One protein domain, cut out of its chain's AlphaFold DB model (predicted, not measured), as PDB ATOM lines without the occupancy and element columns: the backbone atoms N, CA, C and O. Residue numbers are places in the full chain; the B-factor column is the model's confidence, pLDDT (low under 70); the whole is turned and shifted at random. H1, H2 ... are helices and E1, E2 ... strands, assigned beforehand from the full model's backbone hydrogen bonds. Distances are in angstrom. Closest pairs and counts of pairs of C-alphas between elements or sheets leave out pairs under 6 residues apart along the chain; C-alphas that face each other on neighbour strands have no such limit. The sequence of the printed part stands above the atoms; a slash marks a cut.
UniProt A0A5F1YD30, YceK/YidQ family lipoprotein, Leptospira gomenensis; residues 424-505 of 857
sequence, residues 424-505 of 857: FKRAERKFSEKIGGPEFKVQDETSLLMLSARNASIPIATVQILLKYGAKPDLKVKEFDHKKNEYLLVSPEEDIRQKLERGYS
ATOM      1  N   PHE A 424      27.138  22.758 -52.928       86.19
ATOM      2  CA  PHE A 424      28.315  21.972 -53.277       86.19
ATOM      3  C   PHE A 424      29.444  22.201 -52.277       86.19
ATOM      4  O   PHE A 424      29.520  23.224 -51.596       86.19
ATOM      5  N   LYS A 425      30.307  21.191 -52.159       84.94
ATOM      6  CA  LYS A 425      31.392  21.163 -51.181       84.94
ATOM      7  C   LYS A 425      32.651  21.788 -51.765       84.94
ATOM      8  O   LYS A 425      33.028  21.489 -52.896       84.94
ATOM      9  N   ARG A 426      33.319  22.620 -50.973       81.12
ATOM     10  CA  ARG A 426      34.613  23.217 -51.307       81.12
ATOM     11  C   ARG A 426      35.744  22.199 -51.179       81.12
ATOM     12  O   ARG A 426      35.567  21.094 -50.654       81.12
ATOM     13  N   ALA A 427      36.919  22.582 -51.675       78.31
ATOM     14  CA  ALA A 427      38.134  21.801 -51.491       78.31
ATOM     15  C   ALA A 427      38.431  21.607 -49.994       78.31
ATOM     16  O   ALA A 427      38.308  22.537 -49.195       78.31
ATOM     17  N   GLU A 428      38.814  20.385 -49.629       80.06
ATOM     18  CA  GLU A 428      39.159  20.023 -48.257       80.06
ATOM     19  C   GLU A 428      40.404  20.805 -47.815       80.06
ATOM     20  O   GLU A 428      41.452  20.758 -48.463       80.06
ATOM     21  N   ARG A 429      40.289  21.535 -46.709       76.00
ATOM     22  CA  ARG A 429      41.393  22.288 -46.110       76.00
ATOM     23  C   ARG A 429      41.941  21.516 -44.918       76.00
ATOM     24  O   ARG A 429      41.184  20.940 -44.137       76.00
ATOM     25  N   LYS A 430      43.263  21.513 -44.777       77.44
ATOM     26  CA  LYS A 430      43.961  20.889 -43.650       77.44
ATOM     27  C   LYS A 430      44.397  21.956 -42.663       77.44
ATOM     28  O   LYS A 430      45.036  22.928 -43.059       77.44
ATOM     29  N   PHE A 431      44.093  21.740 -41.392       66.38
ATOM     30  CA  PHE A 431      44.480  22.636 -40.311       66.38
ATOM     31  C   PHE A 431      45.216  21.872 -39.222       66.38
ATOM     32  O   PHE A 431      44.885  20.725 -38.927       66.38
ATOM     33  N   SER A 432      46.203  22.527 -38.611       63.25
ATOM     34  CA  SER A 432      46.819  22.090 -37.362       63.25
ATOM     35  C   SER A 432      46.691  23.215 -36.337       63.25
ATOM     36  O   SER A 432      46.967  24.374 -36.639       63.25
ATOM     37  N   GLU A 433      46.250  22.892 -35.117       57.81
ATOM     38  CA  GLU A 433      46.126  23.880 -34.027       57.81
ATOM     39  C   GLU A 433      47.486  24.474 -33.619       57.81
ATOM     40  O   GLU A 433      47.550  25.564 -33.052       57.81
ATOM     41  N   LYS A 434      48.585  23.756 -33.892       59.75
ATOM     42  CA  LYS A 434      49.974  24.151 -33.611       59.75
ATOM     43  C   LYS A 434      50.907  23.555 -34.665       59.75
ATOM     44  O   LYS A 434      50.635  22.472 -35.180       59.75
ATOM     45  N   ILE A 435      52.043  24.211 -34.918       42.53
ATOM     46  CA  ILE A 435      53.106  23.684 -35.792       42.53
ATOM     47  C   ILE A 435      53.527  22.295 -35.276       42.53
ATOM     48  O   ILE A 435      54.063  22.181 -34.176       42.53
ATOM     49  N   GLY A 436      53.252  21.245 -36.059       54.75
ATOM     50  CA  GLY A 436      53.543  19.846 -35.714       54.75
ATOM     51  C   GLY A 436      52.444  19.087 -34.950       54.75
ATOM     52  O   GLY A 436      52.693  17.967 -34.509       54.75
ATOM     53  N   GLY A 437      51.251  19.667 -34.770       62.06
ATOM     54  CA  GLY A 437      50.088  19.006 -34.159       62.06
ATOM     55  C   GLY A 437      49.285  18.114 -35.125       62.06
ATOM     56  O   GLY A 437      49.557  18.112 -36.327       62.06
ATOM     57  N   PRO A 438      48.289  17.354 -34.624       59.16
ATOM     58  CA  PRO A 438      47.434  16.513 -35.461       59.16
ATOM     59  C   PRO A 438      46.634  17.355 -36.464       59.16
ATOM     60  O   PRO A 438      45.959  18.313 -36.088       59.16
ATOM     61  N   GLU A 439      46.728  16.992 -37.747       72.75
ATOM     62  CA  GLU A 439      45.964  17.629 -38.819       72.75
ATOM     63  C   GLU A 439      44.509  17.158 -38.782       72.75
ATOM     64  O   GLU A 439      44.242  15.953 -38.820       72.75
ATOM     65  N   PHE A 440      43.564  18.094 -38.788       73.50
ATOM     66  CA  PHE A 440      42.164  17.794 -39.060       73.50
ATOM     67  C   PHE A 440      41.718  18.441 -40.369       73.50
ATOM     68  O   PHE A 440      42.229  19.474 -40.812       73.50
ATOM     69  N   LYS A 441      40.789  17.751 -41.023       80.50
ATOM     70  CA  LYS A 441      40.280  18.073 -42.349       80.50
ATOM     71  C   LYS A 441      38.931  18.760 -42.222       80.50
ATOM     72  O   LYS A 441      38.023  18.239 -41.577       80.50
ATOM     73  N   VAL A 442      38.814  19.918 -42.853       80.25
ATOM     74  CA  VAL A 442      37.613  20.750 -42.857       80.25
ATOM     75  C   VAL A 442      37.116  20.876 -44.288       80.25
ATOM     76  O   VAL A 442      37.910  21.075 -45.209       80.25
ATOM     77  N   GLN A 443      35.804  20.764 -44.480       83.88
ATOM     78  CA  GLN A 443      35.183  20.898 -45.790       83.88
ATOM     79  C   GLN A 443      33.948  21.791 -45.689       83.88
ATOM     80  O   GLN A 443      32.908  21.367 -45.190       83.88
ATOM     81  N   ASP A 444      34.082  23.020 -46.183       86.50
ATOM     82  CA  ASP A 444      32.991  23.994 -46.234       86.50
ATOM     83  C   ASP A 444      32.002  23.665 -47.363       86.50
ATOM     84  O   ASP A 444      32.358  23.078 -48.389       86.50
ATOM     85  N   GLU A 445      30.759  24.098 -47.201       89.50
ATOM     86  CA  GLU A 445      29.717  24.093 -48.223       89.50
ATOM     87  C   GLU A 445      29.517  25.507 -48.784       89.50
ATOM     88  O   GLU A 445      29.755  26.520 -48.122       89.50
ATOM     89  N   THR A 446      29.075  25.598 -50.034       89.88
ATOM     90  CA  THR A 446      28.717  26.869 -50.664       89.88
ATOM     91  C   THR A 446      27.594  26.681 -51.685       89.88
ATOM     92  O   THR A 446      27.188  25.557 -51.981       89.88
ATOM     93  N   SER A 447      27.062  27.790 -52.191       91.50
ATOM     94  CA  SER A 447      26.001  27.833 -53.200       91.50
ATOM     95  C   SER A 447      26.367  28.807 -54.318       91.50
ATOM     96  O   SER A 447      27.239  29.666 -54.155       91.50
ATOM     97  N   LEU A 448      25.675  28.717 -55.459       92.38
ATOM     98  CA  LEU A 448      25.889  29.637 -56.585       92.38
ATOM     99  C   LEU A 448      25.673  31.098 -56.183       92.38
ATOM    100  O   LEU A 448      26.449  31.973 -56.579       92.38
ATOM    101  N   LEU A 449      24.642  31.354 -55.374       87.75
ATOM    102  CA  LEU A 449      24.323  32.688 -54.880       87.75
ATOM    103  C   LEU A 449      25.382  33.187 -53.891       87.75
ATOM    104  O   LEU A 449      25.788  34.340 -53.996       87.75
ATOM    105  N   MET A 450      25.896  32.327 -53.006       87.81
ATOM    106  CA  MET A 450      26.943  32.705 -52.052       87.81
ATOM    107  C   MET A 450      28.287  32.992 -52.732       87.81
ATOM    108  O   MET A 450      28.914  34.008 -52.432       87.81
ATOM    109  N   LEU A 451      28.705  32.167 -53.700       89.25
ATOM    110  CA  LEU A 451      29.886  32.464 -54.522       89.25
ATOM    111  C   LEU A 451      29.721  33.781 -55.278       89.25
ATOM    112  O   LEU A 451      30.609  34.636 -55.261       89.25
ATOM    113  N   SER A 452      28.557  33.959 -55.908       86.62
ATOM    114  CA  SER A 452      28.245  35.176 -56.652       86.62
ATOM    115  C   SER A 452      28.199  36.398 -55.751       86.62
ATOM    116  O   SER A 452      28.611  37.454 -56.200       86.62
ATOM    117  N   ALA A 453      27.746  36.289 -54.504       80.69
ATOM    118  CA  ALA A 453      27.688  37.394 -53.553       80.69
ATOM    119  C   ALA A 453      29.072  37.777 -52.998       80.69
ATOM    120  O   ALA A 453      29.373  38.955 -52.840       80.69
ATOM    121  N   ARG A 454      29.955  36.805 -52.748       82.06
ATOM    122  CA  ARG A 454      31.255  37.066 -52.106       82.06
ATOM    123  C   ARG A 454      32.373  37.446 -53.082       82.06
ATOM    124  O   ARG A 454      33.270  38.203 -52.719       82.06
ATOM    125  N   ASN A 455      32.348  36.948 -54.320       78.94
ATOM    126  CA  ASN A 455      33.449  37.157 -55.265       78.94
ATOM    127  C   ASN A 455      33.259  38.437 -56.095       78.94
ATOM    128  O   ASN A 455      32.393  38.492 -56.967       78.94
ATOM    129  N   ALA A 456      34.092  39.459 -55.886       70.25
ATOM    130  CA  ALA A 456      33.987  40.754 -56.573       70.25
ATOM    131  C   ALA A 456      34.128  40.687 -58.110       70.25
ATOM    132  O   ALA A 456      33.634  41.571 -58.803       70.25
ATOM    133  N   SER A 457      34.750  39.637 -58.658       71.50
ATOM    134  CA  SER A 457      34.934  39.480 -60.112       71.50
ATOM    135  C   SER A 457      33.661  39.037 -60.844       71.50
ATOM    136  O   SER A 457      33.615  39.075 -62.071       71.50
ATOM    137  N   ILE A 458      32.641  38.577 -60.111       79.31
ATOM    138  CA  ILE A 458      31.349  38.155 -60.666       79.31
ATOM    139  C   ILE A 458      30.435  39.389 -60.783       79.31
ATOM    140  O   ILE A 458      30.265  40.096 -59.790       79.31
ATOM    141  N   PRO A 459      29.823  39.683 -61.940       74.00
ATOM    142  CA  PRO A 459      29.013  40.886 -62.100       74.00
ATOM    143  C   PRO A 459      27.694  40.800 -61.322       74.00
ATOM    144  O   PRO A 459      27.146  39.721 -61.096       74.00
ATOM    145  N   ILE A 460      27.138  41.957 -60.956       74.69
ATOM    146  CA  ILE A 460      25.876  42.028 -60.203       74.69
ATOM    147  C   ILE A 460      24.688  41.441 -60.977       74.69
ATOM    148  O   ILE A 460      23.793  40.837 -60.387       74.69
ATOM    149  N   ALA A 461      24.730  41.522 -62.311       72.88
ATOM    150  CA  ALA A 461      23.756  40.894 -63.197       72.88
ATOM    151  C   ALA A 461      23.637  39.375 -62.963       72.88
ATOM    152  O   ALA A 461      22.550  38.820 -63.079       72.88
ATOM    153  N   THR A 462      24.720  38.698 -62.564       80.19
ATOM    154  CA  THR A 462      24.697  37.269 -62.213       80.19
ATOM    155  C   THR A 462      23.858  37.015 -60.962       80.19
ATOM    156  O   THR A 462      23.042  36.097 -60.949       80.19
ATOM    157  N   VAL A 463      24.001  37.852 -59.927       79.12
ATOM    158  CA  VAL A 463      23.189  37.765 -58.699       79.12
ATOM    159  C   VAL A 463      21.712  37.988 -59.029       79.12
ATOM    160  O   VAL A 463      20.863  37.214 -58.598       79.12
ATOM    161  N   GLN A 464      21.404  38.987 -59.861       76.50
ATOM    162  CA  GLN A 464      20.035  39.268 -60.311       76.50
ATOM    163  C   GLN A 464      19.419  38.090 -61.073       76.50
ATOM    164  O   GLN A 464      18.264  37.744 -60.835       76.50
ATOM    165  N   ILE A 465      20.185  37.447 -61.959       77.38
ATOM    166  CA  ILE A 465      19.736  36.260 -62.696       77.38
ATOM    167  C   ILE A 465      19.499  35.091 -61.739       77.38
ATOM    168  O   ILE A 465      18.447  34.469 -61.808       77.38
ATOM    169  N   LEU A 466      20.402  34.814 -60.797       83.94
ATOM    170  CA  LEU A 466      20.182  33.745 -59.814       83.94
ATOM    171  C   LEU A 466      18.882  33.960 -59.026       83.94
ATOM    172  O   LEU A 466      18.071  33.041 -58.927       83.94
ATOM    173  N   LEU A 467      18.644  35.179 -58.539       80.19
ATOM    174  CA  LEU A 467      17.410  35.532 -57.830       80.19
ATOM    175  C   LEU A 467      16.171  35.395 -58.729       80.19
ATOM    176  O   LEU A 467      15.176  34.805 -58.314       80.19
ATOM    177  N   LYS A 468      16.246  35.864 -59.983       83.88
ATOM    178  CA  LYS A 468      15.175  35.729 -60.989       83.88
ATOM    179  C   LYS A 468      14.765  34.269 -61.210       83.88
ATOM    180  O   LYS A 468      13.583  34.002 -61.399       83.88
ATOM    181  N   TYR A 469      15.718  33.340 -61.185       84.50
ATOM    182  CA  TYR A 469      15.464  31.906 -61.372       84.50
ATOM    183  C   TYR A 469      15.192  31.156 -60.055       84.50
ATOM    184  O   TYR A 469      15.103  29.932 -60.060       84.50
ATOM    185  N   GLY A 470      14.999  31.866 -58.937       78.81
ATOM    186  CA  GLY A 470      14.547  31.277 -57.674       78.81
ATOM    187  C   GLY A 470      15.663  30.861 -56.713       78.81
ATOM    188  O   GLY A 470      15.430  30.001 -55.860       78.81
ATOM    189  N   ALA A 471      16.862  31.443 -56.824       86.94
ATOM    190  CA  ALA A 471      17.873  31.322 -55.776       86.94
ATOM    191  C   ALA A 471      17.352  31.933 -54.467       86.94
ATOM    192  O   ALA A 471      16.893  33.076 -54.450       86.94
ATOM    193  N   LYS A 472      17.433  31.176 -53.376       81.56
ATOM    194  CA  LYS A 472      16.949  31.555 -52.048       81.56
ATOM    195  C   LYS A 472      18.012  32.376 -51.308       81.56
ATOM    196  O   LYS A 472      19.074  31.826 -51.006       81.56
ATOM    197  N   PRO A 473      17.759  33.663 -51.002       75.00
ATOM    198  CA  PRO A 473      18.702  34.490 -50.249       75.00
ATOM    199  C   PRO A 473      18.987  33.936 -48.854       75.00
ATOM    200  O   PRO A 473      20.107  34.054 -48.383       75.00
ATOM    201  N   ASP A 474      18.006  33.278 -48.240       81.62
ATOM    202  CA  ASP A 474      18.059  32.699 -46.897       81.62
ATOM    203  C   ASP A 474      18.644  31.273 -46.860       81.62
ATOM    204  O   ASP A 474      18.663  30.634 -45.803       81.62
ATOM    205  N   LEU A 475      19.133  30.751 -47.995       87.19
ATOM    206  CA  LEU A 475      19.717  29.413 -48.077       87.19
ATOM    207  C   LEU A 475      20.985  29.325 -47.223       87.19
ATOM    208  O   LEU A 475      22.014  29.924 -47.536       87.19
ATOM    209  N   LYS A 476      20.915  28.523 -46.160       88.25
ATOM    210  CA  LYS A 476      22.021  28.321 -45.223       88.25
ATOM    211  C   LYS A 476      22.954  27.207 -45.689       88.25
ATOM    212  O   LYS A 476      22.492  26.117 -46.020       88.25
ATOM    213  N   VAL A 477      24.258  27.461 -45.628       89.25
ATOM    214  CA  VAL A 477      25.321  26.479 -45.900       89.25
ATOM    215  C   VAL A 477      26.258  26.348 -44.702       89.25
ATOM    216  O   VAL A 477      26.364  27.272 -43.892       89.25
ATOM    217  N   LYS A 478      26.914  25.193 -44.560       89.62
ATOM    218  CA  LYS A 478      27.860  24.936 -43.466       89.62
ATOM    219  C   LYS A 478      29.235  25.524 -43.776       89.62
ATOM    220  O   LYS A 478      29.877  25.116 -44.738       89.62
ATOM    221  N   GLU A 479      29.711  26.421 -42.927       86.75
ATOM    222  CA  GLU A 479      31.048  27.017 -43.007       86.75
ATOM    223  C   GLU A 479      31.745  26.863 -41.653       86.75
ATOM    224  O   GLU A 479      31.131  27.074 -40.605       86.75
ATOM    225  N   PHE A 480      33.004  26.436 -41.652       83.50
ATOM    226  CA  PHE A 480      33.736  26.190 -40.415       83.50
ATOM    227  C   PHE A 480      34.306  27.484 -39.826       83.50
ATOM    228  O   PHE A 480      35.099  28.179 -40.461       83.50
ATOM    229  N   ASP A 481      33.943  27.793 -38.581       80.50
ATOM    230  CA  ASP A 481      34.491  28.923 -37.835       80.50
ATOM    231  C   ASP A 481      35.738  28.488 -37.058       80.50
ATOM    232  O   ASP A 481      35.664  27.809 -36.032       80.50
ATOM    233  N   HIS A 482      36.905  28.939 -37.517       72.25
ATOM    234  CA  HIS A 482      38.192  28.650 -36.881       72.25
ATOM    235  C   HIS A 482      38.326  29.180 -35.451       72.25
ATOM    236  O   HIS A 482      39.097  28.625 -34.673       72.25
ATOM    237  N   LYS A 483      37.619  30.257 -35.085       74.25
ATOM    238  CA  LYS A 483      37.707  30.838 -33.737       74.25
ATOM    239  C   LYS A 483      36.903  30.033 -32.726       74.25
ATOM    240  O   LYS A 483      37.273  29.993 -31.557       74.25
ATOM    241  N   LYS A 484      35.807  29.424 -33.177       78.38
ATOM    242  CA  LYS A 484      34.900  28.631 -32.337       78.38
ATOM    243  C   LYS A 484      35.106  27.123 -32.470       78.38
ATOM    244  O   LYS A 484      34.591  26.378 -31.648       78.38
ATOM    245  N   ASN A 485      35.894  26.693 -33.456       75.25
ATOM    246  CA  ASN A 485      36.177  25.292 -33.769       75.25
ATOM    247  C   ASN A 485      34.900  24.475 -34.069       75.25
ATOM    248  O   ASN A 485      34.798  23.304 -33.708       75.25
ATOM    249  N   GLU A 486      33.908  25.098 -34.715       83.25
ATOM    250  CA  GLU A 486      32.601  24.499 -35.022       83.25
ATOM    251  C   GLU A 486      32.087  24.927 -36.407       83.25
ATOM    252  O   GLU A 486      32.528  25.931 -36.966       83.25
ATOM    253  N   TYR A 487      31.132  24.177 -36.967       83.31
ATOM    254  CA  TYR A 487      30.443  24.580 -38.196       83.31
ATOM    255  C   TYR A 487      29.285  25.526 -37.879       83.31
ATOM    256  O   TYR A 487      28.380  25.182 -37.117       83.31
ATOM    257  N   LEU A 488      29.274  26.679 -38.539       87.50
ATOM    258  CA  LEU A 488      28.178  27.635 -38.513       87.50
ATOM    259  C   LEU A 488      27.330  27.506 -39.777       87.50
ATOM    260  O   LEU A 488      27.821  27.189 -40.859       87.50
ATOM    261  N   LEU A 489      26.035  27.780 -39.632       86.81
ATOM    262  CA  LEU A 489      25.127  27.935 -40.760       86.81
ATOM    263  C   LEU A 489      25.116  29.399 -41.190       86.81
ATOM    264  O   LEU A 489      24.590  30.251 -40.470       86.81
ATOM    265  N   VAL A 490      25.679  29.676 -42.362       84.44
ATOM    266  CA  VAL A 490      25.818  31.030 -42.907       84.44
ATOM    267  C   VAL A 490      24.893  31.196 -44.111       84.44
ATOM    268  O   VAL A 490      24.733  30.273 -44.907       84.44
ATOM    269  N   SER A 491      24.257  32.364 -44.215       82.06
ATOM    270  CA  SER A 491      23.386  32.761 -45.327       82.06
ATOM    271  C   SER A 491      24.067  33.863 -46.150       82.06
ATOM    272  O   SER A 491      24.760  34.699 -45.561       82.06
ATOM    273  N   PRO A 492      23.872  33.906 -47.480       77.94
ATOM    274  CA  PRO A 492      24.425  34.960 -48.316       77.94
ATOM    275  C   PRO A 492      23.689  36.305 -48.193       77.94
ATOM    276  O   PRO A 492      24.116  37.242 -48.849       77.94
ATOM    277  N   GLU A 493      22.620  36.453 -47.398       73.75
ATOM    278  CA  GLU A 493      21.845  37.709 -47.284       73.75
ATOM    279  C   GLU A 493      22.703  38.960 -47.066       73.75
ATOM    280  O   GLU A 493      22.569  39.944 -47.795       73.75
ATOM    281  N   GLU A 494      23.605  38.922 -46.084       70.44
ATOM    282  CA  GLU A 494      24.483  40.051 -45.769       70.44
ATOM    283  C   GLU A 494      25.506  40.288 -46.889       70.44
ATOM    284  O   GLU A 494      25.761  41.432 -47.249       70.44
ATOM    285  N   ASP A 495      26.031  39.223 -47.502       71.19
ATOM    286  CA  ASP A 495      26.969  39.313 -48.626       71.19
ATOM    287  C   ASP A 495      26.290  39.849 -49.897       71.19
ATOM    288  O   ASP A 495      26.888  40.615 -50.648       71.19
ATOM    289  N   ILE A 496      25.029  39.477 -50.145       65.12
ATOM    290  CA  ILE A 496      24.200  39.992 -51.243       65.12
ATOM    291  C   ILE A 496      23.916  41.464 -50.995       65.12
ATOM    292  O   ILE A 496      24.056  42.257 -51.922       65.12
ATOM    293  N   ARG A 497      23.560  41.841 -49.759       64.44
ATOM    294  CA  ARG A 497      23.349  43.243 -49.392       64.44
ATOM    295  C   ARG A 497      24.630  44.038 -49.605       64.44
ATOM    296  O   ARG A 497      24.603  44.993 -50.367       64.44
ATOM    297  N   GLN A 498      25.757  43.565 -49.074       63.47
ATOM    298  CA  GLN A 498      27.071  44.181 -49.256       63.47
ATOM    299  C   GLN A 498      27.518  44.208 -50.712       63.47
ATOM    300  O   GLN A 498      28.233  45.120 -51.096       63.47
ATOM    301  N   LYS A 499      27.160  43.227 -51.543       58.91
ATOM    302  CA  LYS A 499      27.548  43.212 -52.956       58.91
ATOM    303  C   LYS A 499      26.621  44.027 -53.843       58.91
ATOM    304  O   LYS A 499      27.093  44.579 -54.828       58.91
ATOM    305  N   LEU A 500      25.341  44.139 -53.513       55.41
ATOM    306  CA  LEU A 500      24.475  45.155 -54.102       55.41
ATOM    307  C   LEU A 500      25.008  46.533 -53.694       55.41
ATOM    308  O   LEU A 500      25.306  47.338 -54.560       55.41
ATOM    309  N   GLU A 501      25.284  46.752 -52.412       52.28
ATOM    310  CA  GLU A 501      25.924  47.969 -51.902       52.28
ATOM    311  C   GLU A 501      27.291  48.240 -52.571       52.28
ATOM    312  O   GLU A 501      27.523  49.363 -52.978       52.28
ATOM    313  N   ARG A 502      28.168  47.242 -52.784       45.31
ATOM    314  CA  ARG A 502      29.496  47.399 -53.431       45.31
ATOM    315  C   ARG A 502      29.444  47.500 -54.955       45.31
ATOM    316  O   ARG A 502      30.215  48.241 -55.549       45.31
ATOM    317  N   GLY A 503      28.572  46.725 -55.596       42.50
ATOM    318  CA  GLY A 503      28.331  46.731 -57.044       42.50
ATOM    319  C   GLY A 503      27.573  47.971 -57.516       42.50
ATOM    320  O   GLY A 503      27.530  48.228 -58.716       42.50
ATOM    321  N   TYR A 504      27.025  48.726 -56.563       42.47
ATOM    322  CA  TYR A 504      26.408  50.033 -56.735       42.47
ATOM    323  C   TYR A 504      27.077  51.121 -55.865       42.47
ATOM    324  O   TYR A 504      26.469  52.162 -55.650       42.47
ATOM    325  N   SER A 505      28.288  50.891 -55.327       32.44
ATOM    326  CA  SER A 505      29.082  51.869 -54.555       32.44
ATOM    327  C   SER A 505      30.396  51.241 -54.050       32.44
ATOM    328  O   SER A 505      30.437  50.565 -53.019       32.44
TER     329      SER A 505
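Overview. This is residues 424 to 505 of the 857 residues of the protein "YceK/YidQ family lipoprotein" of Leptospira gomenensis (UniProt A0A5F1YD30). Three helices, H1, H2 and H3, cluster at one end, each touching the other two at crossed angles, and two strand hairpins make the rest of the length. The hairpin E4 and E5 leads back to H3, while the hairpin E1 and E2 reaches farthest from the helices and joins them through E3, which passes near E4. The printed part has 82 residues, with three named helices and five named strands in the order E1 E2 E3 H1 H2 E4 E5 H3; its two sheets, E1 - E2 and E4 - E5, are each antiparallel, and the class is mixed, helices and strands. The whole is loose, with a radius of gyration of the C-alphas of 15.2 A, and elongated, spanning 47 by 25 by 20 A.

Along the chain. Find C-alpha 477 at (25.321, 26.479, -45.900); from there E4 runs 12.5 A to residue 481. E5, residues 486 to 490, returns over 12.3 A. Next comes H3, residues 493 to 503, 14.8 A long, ending at C-alpha 503, (28.331, 46.731, -57.044). For the other sheet, look for C-alpha 429 at (41.393, 22.288, -46.110), where E1 begins; it ends at residue 432, and E2 covers residues 439 to 442. E3 is residues 445 to 447, H1 is residues 448 to 454, 10.2 A long, and H2 is residues 460 to 468, 12.4 A long.

Arrangement. Start at the hairpin E4 and E5, antiparallel at 137 degrees, where N 479 and O 488 are 2.9 A apart, within hydrogen-bond range. The closest C-alphas of E3 and E4, those of Glu 445 and Lys 478, are 5.2 A apart. E3 pairs with no named strand, but residues 424 to 425 pair antiparallel with its residues 445 to 446. E2 runs on into E3 across a break of 2 residues, at 25 degrees. In the hairpin E1 and E2, antiparallel at 144 degrees, N 429 and O 442 are 2.8 A apart, within hydrogen-bond range. E1 and E4 are apart. Turn to the helices: H1 touches H3, closest at the C-alphas of Ala 453 and Ile 496, 4.9 A, at a steep tilt of 60 degrees, the same way. H1 and H2, a helical hairpin, touch at the C-alphas of Ser 452 and Val 463, 6.0 A, opposite ways at a steep tilt of 35.2 degrees, only just past shallow. H2 touches H3 at the C-alphas of Ile 460 and Gly 503, 6.2 A, at a steep tilt of 40 degrees, opposite ways. In H1, H2 and H3 every O i to N i+4 pair is within hydrogen-bond range.

Size, cuts and confidence. The C-alphas farthest apart, those of Gly 436 and Lys 468, are 48.6 A from each other. The printed part has no cut and no long link. The mean pLDDT of the printed part is 75.4; look for values under 70 at residues 431 to 438 and 496 to 505.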